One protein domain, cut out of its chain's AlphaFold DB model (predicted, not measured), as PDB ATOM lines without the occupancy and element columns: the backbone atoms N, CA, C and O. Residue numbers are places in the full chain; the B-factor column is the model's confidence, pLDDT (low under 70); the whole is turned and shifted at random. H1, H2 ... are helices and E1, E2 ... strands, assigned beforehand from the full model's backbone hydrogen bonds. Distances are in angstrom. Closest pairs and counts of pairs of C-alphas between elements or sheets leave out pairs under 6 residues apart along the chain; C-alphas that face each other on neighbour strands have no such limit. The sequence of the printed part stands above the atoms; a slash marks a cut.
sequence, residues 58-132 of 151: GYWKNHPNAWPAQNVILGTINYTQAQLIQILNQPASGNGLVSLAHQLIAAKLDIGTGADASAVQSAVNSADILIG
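What this domain is: This is residues 58 to 132 of the 151 residues of an uncharacterized protein of Verrucomicrobia bacterium (UniProt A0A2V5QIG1). One long helix, H3, runs through the middle, with the other parts set round it on three sides: H2 with the short H1 on one side, H4 on the opposite side, and the small hairpin E1 and E2 between these two, its strand E1 nearer to H3. H2 and H4 both cross H3 at an angle. The printed part has 75 residues, with four named helices and two named strands in the order H1, E1, E2, H2, H3, H4, and the two strands make an antiparallel sheet in the order E1, E2. The class is mostly helix, with 42 residues in named helices and 8 in named strands. The whole is compact, with a radius of gyration of the C-alphas of 11.6 A and spans of 30, 27 and 20 A.

Where its parts are: H1 is residues 58 to 62, 6.3 A from first to last C-alpha, and begins at C-alpha 58 (75.693, -88.398, -11.718). E1 is residues 71 to 74, 9.8 A, and E2 is residues 77 to 80, 9.9 A. H2 is residues 81 to 89, 12.2 A. H3, residues 96 to 112, is 24.1 A long and begins at C-alpha 96 (69.443, -72.745, -6.292). H4, residues 121 to 131, is 15.4 A long and ends at C-alpha 131 (62.032, -76.977, -0.692).

How they stand to each other: H1 touches H2, the closest C-alphas being those of Lys 61 and Ile 85, 5.9 A apart. H1 is close to H3 but not clearly touching, with C-alphas of Trp 60 and Ala 106 closest at 6.8 A. E1 and E2 are a hairpin of antiparallel neighbours at 149 degrees; N 72 and O 79 are 3.0 A apart and N 74 and O 77 are 2.9 A apart, both within hydrogen-bond range. The closest C-alphas of E1 and H3 are those of Val 72 and Ile 105, 7.2 A apart, while E2 and H3 are apart. H2 touches H3 with residues 98 to 105 of H3 alone, closest at the C-alphas of Leu 88 and His 102, 5.8 A; the two run opposite ways at a steep tilt of 48 degrees. H3 and H4 are a helical hairpin: they touch, closest at the C-alphas of Leu 104 and Val 124, 6.5 A, and run opposite ways at a steep tilt of 41 degrees. H2 and H4 are apart. In H1, H2, H3 and H4 every O i to N i+4 pair is within hydrogen-bond range.

The domain as a whole: The two C-alphas farthest apart are those of Gly 94 and Gly 114, at 30.9 A. The printed part has no cut and no long link. Its mean pLDDT is 89.9, and no printed residue is under 70.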
ATOM      1  N   GLY A  58      75.472 -87.881 -10.367       91.81
ATOM      2  CA  GLY A  58      75.693 -88.398 -11.718       91.81
ATOM      3  C   GLY A  58      75.635 -89.923 -11.798       91.81
ATOM      4  O   GLY A  58      75.112 -90.454 -12.776       91.81
ATOM      5  N   TYR A  59      76.112 -90.626 -10.766       91.88
ATOM      6  CA  TYR A  59      75.962 -92.078 -10.663       91.88
ATOM      7  C   TYR A  59      74.481 -92.457 -10.627       91.88
ATOM      8  O   TYR A  59      74.039 -93.229 -11.477       91.88
ATOM      9  N   TRP A  60      73.710 -91.841  -9.727       93.81
ATOM     10  CA  TRP A  60      72.280 -92.110  -9.584       93.81
ATOM     11  C   TRP A  60      71.498 -91.818 -10.860       93.81
ATOM     12  O   TRP A  60      70.671 -92.629 -11.275       93.81
ATOM     13  N   LYS A  61      71.815 -90.716 -11.544       92.19
ATOM     14  CA  LYS A  61      71.216 -90.368 -12.836       92.19
ATOM     15  C   LYS A  61      71.387 -91.463 -13.897       92.19
ATOM     16  O   LYS A  61      70.476 -91.690 -14.686       92.19
ATOM     17  N   ASN A  62      72.542 -92.126 -13.914       93.94
ATOM     18  CA  ASN A  62      72.905 -93.100 -14.945       93.94
ATOM     19  C   ASN A  62      72.620 -94.563 -14.544       93.94
ATOM     20  O   ASN A  62      72.731 -95.442 -15.393       93.94
ATOM     21  N   HIS A  63      72.243 -94.827 -13.286       92.00
ATOM     22  CA  HIS A  63      71.987 -96.178 -12.760       92.00
ATOM     23  C   HIS A  63      70.607 -96.286 -12.089       92.00
ATOM     24  O   HIS A  63      70.525 -96.609 -10.903       92.00
ATOM     25  N   PRO A  64      69.496 -96.036 -12.808       91.06
ATOM     26  CA  PRO A  64      68.145 -96.101 -12.237       91.06
ATOM     27  C   PRO A  64      67.783 -97.487 -11.682       91.06
ATOM     28  O   PRO A  64      67.023 -97.610 -10.726       91.06
ATOM     29  N   ASN A  65      68.370 -98.544 -12.239       89.12
ATOM     30  CA  ASN A  65      68.215 -99.922 -11.777       89.12
ATOM     31  C   ASN A  65      68.844-100.187 -10.398       89.12
ATOM     32  O   ASN A  65      68.488-101.172  -9.761       89.12
ATOM     33  N   ALA A  66      69.777 -99.342  -9.950       88.81
ATOM     34  CA  ALA A  66      70.438 -99.474  -8.654       88.81
ATOM     35  C   ALA A  66      69.726 -98.696  -7.534       88.81
ATOM     36  O   ALA A  66      70.186 -98.721  -6.394       88.81
ATOM     37  N   TRP A  67      68.643 -97.967  -7.836       91.38
ATOM     38  CA  TRP A  67      67.978 -97.129  -6.838       91.38
ATOM     39  C   TRP A  67      67.290 -98.000  -5.778       91.38
ATOM     40  O   TRP A  67      66.489 -98.864  -6.139       91.38
ATOM     41  N   PRO A  68      67.521 -97.742  -4.479       89.69
ATOM     42  CA  PRO A  68      66.870 -98.488  -3.401       89.69
ATOM     43  C   PRO A  68      65.367 -98.187  -3.292       89.69
ATOM     44  O   PRO A  68      64.621 -98.971  -2.712       89.69
ATOM     45  N   ALA A  69      64.913 -97.060  -3.850       88.00
ATOM     46  CA  ALA A  69      63.521 -96.630  -3.834       88.00
ATOM     47  C   ALA A  69      63.071 -96.151  -5.220       88.00
ATOM     48  O   ALA A  69      63.808 -95.471  -5.936       88.00
ATOM     49  N   GLN A  70      61.827 -96.468  -5.582       86.31
ATOM     50  CA  GLN A  70      61.206 -96.019  -6.838       86.31
ATOM     51  C   GLN A  70      60.619 -94.604  -6.750       86.31
ATOM     52  O   GLN A  70      60.193 -94.034  -7.758       86.31
ATOM     53  N   ASN A  71      60.564 -94.045  -5.546       89.31
ATOM     54  CA  ASN A  71      60.055 -92.717  -5.269       89.31
ATOM     55  C   ASN A  71      60.879 -92.060  -4.159       89.31
ATOM     56  O   ASN A  71      61.414 -92.736  -3.281       89.31
ATOM     57  N   VAL A  72      61.016 -90.740  -4.245       92.50
ATOM     58  CA  VAL A  72      61.722 -89.919  -3.259       92.50
ATOM     59  C   VAL A  72      60.880 -88.682  -3.001       92.50
ATOM     60  O   VAL A  72      60.466 -87.985  -3.931       92.50
ATOM     61  N   ILE A  73      60.645 -88.402  -1.725       91.12
ATOM     62  CA  ILE A  73      59.976 -87.180  -1.290       91.12
ATOM     63  C   ILE A  73      61.007 -86.055  -1.287       91.12
ATOM     64  O   ILE A  73      62.072 -86.234  -0.701       91.12
ATOM     65  N   LEU A  74      60.711 -84.912  -1.902       90.44
ATOM     66  CA  LEU A  74      61.485 -83.675  -1.739       90.44
ATOM     67  C   LEU A  74      60.557 -82.618  -1.137       90.44
ATOM     68  O   LEU A  74      59.510 -82.318  -1.714       90.44
ATOM     69  N   GLY A  75      60.916 -82.095   0.034       89.44
ATOM     70  CA  GLY A  75      60.017 -81.267   0.832       89.44
ATOM     71  C   GLY A  75      58.746 -82.032   1.188       89.44
ATOM     72  O   GLY A  75      58.795 -82.999   1.947       89.44
ATOM     73  N   THR A  76      57.609 -81.626   0.623       87.06
ATOM     74  CA  THR A  76      56.308 -82.283   0.841       87.06
ATOM     75  C   THR A  76      55.811 -83.101  -0.352       87.06
ATOM     76  O   THR A  76      54.729 -83.680  -0.275       87.06
ATOM     77  N   ILE A  77      56.537 -83.124  -1.475       86.38
ATOM     78  CA  ILE A  77      56.061 -83.734  -2.724       86.38
ATOM     79  C   ILE A  77      56.771 -85.062  -2.966       86.38
ATOM     80  O   ILE A  77      57.998 -85.132  -2.953       86.38
ATOM     81  N   ASN A  78      55.990 -86.116  -3.214       89.62
ATOM     82  CA  ASN A  78      56.511 -87.421  -3.600       89.62
ATOM     83  C   ASN A  78      56.727 -87.485  -5.115       89.62
ATOM     84  O   ASN A  78      55.767 -87.384  -5.880       89.62
ATOM     85  N   TYR A  79      57.971 -87.678  -5.544       89.94
ATOM     86  CA  TYR A  79      58.327 -87.767  -6.956       89.94
ATOM     87  C   TYR A  79      58.653 -89.203  -7.349       89.94
ATOM     88  O   TYR A  79      59.335 -89.931  -6.626       89.94
ATOM     89  N   THR A  80      58.196 -89.604  -8.531       92.19
ATOM     90  CA  THR A  80      58.571 -90.888  -9.135       92.19
ATOM     91  C   THR A  80      60.013 -90.851  -9.635       92.19
ATOM     92  O   THR A  80      60.528 -89.793  -9.998       92.19
ATOM     93  N   GLN A  81      60.659 -92.014  -9.736       92.06
ATOM     94  CA  GLN A  81      62.009 -92.139 -10.288       92.06
ATOM     95  C   GLN A  81      62.162 -91.433 -11.648       92.06
ATOM     96  O   GLN A  81      63.149 -90.736 -11.865       92.06
ATOM     97  N   ALA A  82      61.174 -91.541 -12.542       90.06
ATOM     98  CA  ALA A  82      61.215 -90.874 -13.844       90.06
ATOM     99  C   ALA A  82      61.262 -89.340 -13.718       90.06
ATOM    100  O   ALA A  82      62.073 -88.689 -14.377       90.06
ATOM    101  N   GLN A  83      60.448 -88.760 -12.831       90.38
ATOM    102  CA  GLN A  83      60.448 -87.316 -12.563       90.38
ATOM    103  C   GLN A  83      61.766 -86.866 -11.922       90.38
ATOM    104  O   GLN A  83      62.310 -85.820 -12.268       90.38
ATOM    105  N   LEU A  84      62.321 -87.678 -11.025       91.50
ATOM    106  CA  LEU A  84      63.600 -87.399 -10.376       91.50
ATOM    107  C   LEU A  84      64.763 -87.441 -11.373       91.50
ATOM    108  O   LEU A  84      65.642 -86.586 -11.325       91.50
ATOM    109  N   ILE A  85      64.744 -88.373 -12.328       91.75
ATOM    110  CA  ILE A  85      65.721 -88.423 -13.423       91.75
ATOM    111  C   ILE A  85      65.589 -87.196 -14.331       91.75
ATOM    112  O   ILE A  85      66.608 -86.648 -14.748       91.75
ATOM    113  N   GLN A  86      64.373 -86.724 -14.623       91.00
ATOM    114  CA  GLN A  86      64.180 -85.466 -15.359       91.00
ATOM    115  C   GLN A  86      64.797 -84.283 -14.604       91.00
ATOM    116  O   GLN A  86      65.565 -83.520 -15.187       91.00
ATOM    117  N   ILE A  87      64.552 -84.185 -13.294       89.94
ATOM    118  CA  ILE A  87      65.163 -83.161 -12.439       89.94
ATOM    119  C   ILE A  87      66.695 -83.260 -12.482       89.94
ATOM    120  O   ILE A  87      67.352 -82.247 -12.696       89.94
ATOM    121  N   LEU A  88      67.278 -84.459 -12.354       91.12
ATOM    122  CA  LEU A  88      68.733 -84.687 -12.411       91.12
ATOM    123  C   LEU A  88      69.360 -84.398 -13.786       91.12
ATOM    124  O   LEU A  88      70.564 -84.145 -13.871       91.12
ATOM    125  N   ASN A  89      68.581 -84.463 -14.865       90.44
ATOM    126  CA  ASN A  89      69.039 -84.109 -16.210       90.44
ATOM    127  C   ASN A  89      68.968 -82.606 -16.489       90.44
ATOM    128  O   ASN A  89      69.685 -82.123 -17.367       90.44
ATOM    129  N   GLN A  90      68.155 -81.861 -15.740       86.75
ATOM    130  CA  GLN A  90      68.073 -80.417 -15.886       86.75
ATOM    131  C   GLN A  90      69.378 -79.765 -15.412       86.75
ATOM    132  O   GLN A  90      69.785 -79.983 -14.269       86.75
ATOM    133  N   PRO A  91      70.033 -78.922 -16.225       84.81
ATOM    134  CA  PRO A  91      71.156 -78.140 -15.738       84.81
ATOM    135  C   PRO A  91      70.673 -77.182 -14.648       84.81
ATOM    136  O   PRO A  91      69.673 -76.481 -14.815       84.81
ATOM    137  N   ALA A  92      71.401 -77.129 -13.533       82.50
ATOM    138  CA  ALA A  92      71.044 -76.234 -12.442       82.50
ATOM    139  C   ALA A  92      71.062 -74.760 -12.877       82.50
ATOM    140  O   ALA A  92      70.239 -73.992 -12.402       82.50
ATOM    141  N   SER A  93      71.946 -74.366 -13.806       82.56
ATOM    142  CA  SER A  93      71.963 -73.044 -14.469       82.56
ATOM    143  C   SER A  93      71.782 -71.838 -13.528       82.56
ATOM    144  O   SER A  93      71.122 -70.864 -13.877       82.56
ATOM    145  N   GLY A  94      72.338 -71.905 -12.312       78.62
ATOM    146  CA  GLY A  94      72.206 -70.852 -11.293       78.62
ATOM    147  C   GLY A  94      70.886 -70.858 -10.507       78.62
ATOM    148  O   GLY A  94      70.701 -70.039  -9.612       78.62
ATOM    149  N   ASN A  95      69.977 -71.793 -10.783       84.12
ATOM    150  CA  ASN A  95      68.774 -72.019  -9.999       84.12
ATOM    151  C   ASN A  95      69.109 -72.827  -8.734       84.12
ATOM    152  O   ASN A  95      69.311 -74.043  -8.780       84.12
ATOM    153  N   GLY A  96      69.135 -72.141  -7.589       86.69
ATOM    154  CA  GLY A  96      69.443 -72.745  -6.292       86.69
ATOM    155  C   GLY A  96      68.503 -73.889  -5.894       86.69
ATOM    156  O   GLY A  96      68.962 -74.843  -5.274       86.69
ATOM    157  N   LEU A  97      67.229 -73.852  -6.304       87.88
ATOM    158  CA  LEU A  97      66.263 -74.919  -6.017       87.88
ATOM    159  C   LEU A  97      66.605 -76.206  -6.779       87.88
ATOM    160  O   LEU A  97      66.537 -77.290  -6.207       87.88
ATOM    161  N   VAL A  98      67.017 -76.096  -8.046       88.31
ATOM    162  CA  VAL A  98      67.447 -77.255  -8.851       88.31
ATOM    163  C   VAL A  98      68.754 -77.834  -8.307       88.31
ATOM    164  O   VAL A  98      68.846 -79.047  -8.127       88.31
ATOM    165  N   SER A  99      69.731 -76.982  -7.972       90.31
ATOM    166  CA  SER A  99      70.978 -77.421  -7.325       90.31
ATOM    167  C   SER A  99      70.712 -78.159  -6.013       90.31
ATOM    168  O   SER A  99      71.274 -79.227  -5.776       90.31
ATOM    169  N   LEU A 100      69.842 -77.600  -5.166       91.44
ATOM    170  CA  LEU A 100      69.475 -78.206  -3.891       91.44
ATOM    171  C   LEU A 100      68.764 -79.547  -4.103       91.44
ATOM    172  O   LEU A 100      69.094 -80.522  -3.434       91.44
ATOM    173  N   ALA A 101      67.845 -79.619  -5.069       91.88
ATOM    174  CA  ALA A 101      67.153 -80.852  -5.417       91.88
ATOM    175  C   ALA A 101      68.129 -81.946  -5.878       91.88
ATOM    176  O   ALA A 101      68.017 -83.076  -5.417       91.88
ATOM    177  N   HIS A 102      69.120 -81.633  -6.720       93.19
ATOM    178  CA  HIS A 102      70.121 -82.623  -7.151       93.19
ATOM    179  C   HIS A 102      70.869 -83.250  -5.975       93.19
ATOM    180  O   HIS A 102      71.012 -84.473  -5.914       93.19
ATOM    181  N   GLN A 103      71.314 -82.414  -5.037       94.12
ATOM    182  CA  GLN A 103      72.046 -82.863  -3.853       94.12
ATOM    183  C   GLN A 103      71.149 -83.671  -2.914       94.12
ATOM    184  O   GLN A 103      71.549 -84.732  -2.439       94.12
ATOM    185  N   LEU A 104      69.914 -83.217  -2.694       93.56
ATOM    186  CA  LEU A 104      68.964 -83.903  -1.826       93.56
ATOM    187  C   LEU A 104      68.555 -85.276  -2.374       93.56
ATOM    188  O   LEU A 104      68.439 -86.227  -1.603       93.56
ATOM    189  N   ILE A 105      68.373 -85.400  -3.695       94.12
ATOM    190  CA  ILE A 105      68.083 -86.685  -4.347       94.12
ATOM    191  C   ILE A 105      69.232 -87.665  -4.109       94.12
ATOM    192  O   ILE A 105      68.988 -88.782  -3.659       94.12
ATOM    193  N   ALA A 106      70.475 -87.246  -4.365       93.62
ATOM    194  CA  ALA A 106      71.644 -88.101  -4.161       93.62
ATOM    195  C   ALA A 106      71.780 -88.536  -2.695       93.62
ATOM    196  O   ALA A 106      71.880 -89.728  -2.421       93.62
ATOM    197  N   ALA A 107      71.672 -87.592  -1.753       92.69
ATOM    198  CA  ALA A 107      71.774 -87.880  -0.326       92.69
ATOM    199  C   ALA A 107      70.712 -88.888   0.147       92.69
ATOM    200  O   ALA A 107      71.020 -89.813   0.892       92.69
ATOM    201  N   LYS A 108      69.459 -88.752  -0.303       93.19
ATOM    202  CA  LYS A 108      68.381 -89.679   0.078       93.19
ATOM    203  C   LYS A 108      68.575 -91.079  -0.494       93.19
ATOM    204  O   LYS A 108      68.275 -92.054   0.194       93.19
ATOM    205  N   LEU A 109      69.086 -91.192  -1.718       92.88
ATOM    206  CA  LEU A 109      69.405 -92.488  -2.318       92.88
ATOM    207  C   LEU A 109      70.595 -93.149  -1.619       92.88
ATOM    208  O   LEU A 109      70.522 -94.338  -1.322       92.88
ATOM    209  N   ASP A 110      71.625 -92.381  -1.264       91.88
ATOM    210  CA  ASP A 110      72.775 -92.875  -0.503       91.88
ATOM    211  C   ASP A 110      72.341 -93.446   0.855       91.88
ATOM    212  O   ASP A 110      72.668 -94.589   1.185       91.88
ATOM    213  N   ILE A 111      71.521 -92.697   1.603       91.25
ATOM    214  CA  ILE A 111      70.929 -93.150   2.873       91.25
ATOM    215  C   ILE A 111      70.081 -94.409   2.650       91.25
ATOM    216  O   ILE A 111      70.180 -95.367   3.415       91.25
ATOM    217  N   GLY A 112      69.293 -94.453   1.570       89.06
ATOM    218  CA  GLY A 112      68.514 -95.632   1.187       89.06
ATOM    219  C   GLY A 112      69.370 -96.867   0.883       89.06
ATOM    220  O   GLY A 112      68.916 -97.989   1.090       89.06
ATOM    221  N   THR A 113      70.618 -96.683   0.444       88.25
ATOM    222  CA  THR A 113      71.607 -97.765   0.277       88.25
ATOM    223  C   THR A 113      72.432 -98.067   1.530       88.25
ATOM    224  O   THR A 113      73.369 -98.872   1.492       88.25
ATOM    225  N   GLY A 114      72.069 -97.459   2.659       87.06
ATOM    226  CA  GLY A 114      72.651 -97.711   3.973       87.06
ATOM    227  C   GLY A 114      73.812 -96.795   4.346       87.06
ATOM    228  O   GLY A 114      74.519 -97.115   5.300       87.06
ATOM    229  N   ALA A 115      74.054 -95.702   3.610       87.75
ATOM    230  CA  ALA A 115      75.066 -94.713   3.990       87.75
ATOM    231  C   ALA A 115      74.731 -94.073   5.346       87.75
ATOM    232  O   ALA A 115      73.569 -93.793   5.647       87.75
ATOM    233  N   ASP A 116      75.761 -93.823   6.156       87.88
ATOM    234  CA  ASP A 116      75.591 -93.147   7.439       87.88
ATOM    235  C   ASP A 116      75.167 -91.685   7.224       87.88
ATOM    236  O   ASP A 116      75.864 -90.897   6.582       87.88
ATOM    237  N   ALA A 117      74.005 -91.325   7.770       88.81
ATOM    238  CA  ALA A 117      73.430 -89.993   7.630       88.81
ATOM    239  C   ALA A 117      73.834 -89.032   8.758       88.81
ATOM    240  O   ALA A 117      73.477 -87.858   8.696       88.81
ATOM    241  N   SER A 118      74.524 -89.489   9.810       89.00
ATOM    242  CA  SER A 118      74.624 -88.761  11.086       89.00
ATOM    243  C   SER A 118      75.209 -87.353  10.934       89.00
ATOM    244  O   SER A 118      74.709 -86.401  11.532       89.00
ATOM    245  N   ALA A 119      76.205 -87.199  10.058       85.94
ATOM    246  CA  ALA A 119      76.849 -85.920   9.776       85.94
ATOM    247  C   ALA A 119      76.009 -84.979   8.891       85.94
ATOM    248  O   ALA A 119      76.193 -83.765   8.936       85.94
ATOM    249  N   VAL A 120      75.094 -85.519   8.077       88.31
ATOM    250  CA  VAL A 120      74.363 -84.765   7.040       88.31
ATOM    251  C   VAL A 120      72.863 -84.652   7.307       88.31
ATOM    252  O   VAL A 120      72.191 -83.859   6.654       88.31
ATOM    253  N   GLN A 121      72.326 -85.374   8.294       91.56
ATOM    254  CA  GLN A 121      70.889 -85.452   8.562       91.56
ATOM    255  C   GLN A 121      70.259 -84.074   8.801       91.56
ATOM    256  O   GLN A 121      69.171 -83.791   8.302       91.56
ATOM    257  N   SER A 122      70.953 -83.187   9.523       92.25
ATOM    258  CA  SER A 122      70.480 -81.815   9.743       92.25
ATOM    259  C   SER A 122      70.387 -81.021   8.432       92.25
ATOM    260  O   SER A 122      69.412 -80.297   8.218       92.25
ATOM    261  N   ALA A 123      71.348 -81.203   7.524       91.56
ATOM    262  CA  ALA A 123      71.343 -80.557   6.215       91.56
ATOM    263  C   ALA A 123      70.239 -81.121   5.307       91.56
ATOM    264  O   ALA A 123      69.559 -80.346   4.641       91.56
ATOM    265  N   VAL A 124      70.003 -82.439   5.334       93.00
ATOM    266  CA  VAL A 124      68.896 -83.095   4.613       93.00
ATOM    267  C   VAL A 124      67.548 -82.537   5.071       93.00
ATOM    268  O   VAL A 124      66.761 -82.083   4.245       93.00
ATOM    269  N   ASN A 125      67.313 -82.480   6.384       93.06
ATOM    270  CA  ASN A 125      66.073 -81.935   6.938       93.06
ATOM    271  C   ASN A 125      65.898 -80.452   6.574       93.06
ATOM    272  O   ASN A 125      64.807 -80.022   6.207       93.06
ATOM    273  N   SER A 126      66.977 -79.670   6.646       91.06
ATOM    274  CA  SER A 126      66.954 -78.254   6.261       91.06
ATOM    275  C   SER A 126      66.643 -78.083   4.774       91.06
ATOM    276  O   SER A 126      65.870 -77.203   4.411       91.06
ATOM    277  N   ALA A 127      67.194 -78.941   3.911       90.81
ATOM    278  CA  ALA A 127      66.910 -78.937   2.481       90.81
ATOM    279  C   ALA A 127      65.437 -79.262   2.192       90.81
ATOM    280  O   ALA A 127      64.817 -78.571   1.387       90.81
ATOM    281  N   ASP A 128      64.854 -80.248   2.878       90.69
ATOM    282  CA  ASP A 128      63.423 -80.547   2.770       90.69
ATOM    283  C   ASP A 128      62.551 -79.367   3.213       90.69
ATOM    284  O   ASP A 128      61.585 -79.031   2.533       90.69
ATOM    285  N   ILE A 129      62.910 -78.687   4.305       91.25
ATOM    286  CA  ILE A 129      62.192 -77.491   4.767       91.25
ATOM    287  C   ILE A 129      62.299 -76.350   3.747       91.25
ATOM    288  O   ILE A 129      61.300 -75.693   3.462       91.25
ATOM    289  N   LEU A 130      63.490 -76.119   3.182       89.25
ATOM    290  CA  LEU A 130      63.724 -75.071   2.184       89.25
ATOM    291  C   LEU A 130      62.973 -75.332   0.874       89.25
ATOM    292  O   LEU A 130      62.498 -74.384   0.250       89.25
ATOM    293  N   ILE A 131      62.863 -76.595   0.455       88.62
ATOM    294  CA  ILE A 131      62.032 -76.977  -0.692       88.62
ATOM    295  C   ILE A 131      60.553 -76.817  -0.330       88.62
ATOM    296  O   ILE A 131      59.799 -76.236  -1.106       88.62
ATOM    297  N   GLY A 132      60.130 -77.283   0.847       88.19
ATOM    298  CA  GLY A 132      58.762 -77.137   1.337       88.19
ATOM    299  C   GLY A 132      57.729 -77.619   0.315       88.19
ATOM    300  O   GLY A 132      57.744 -78.781  -0.091       88.19
TER     301      GLY A 132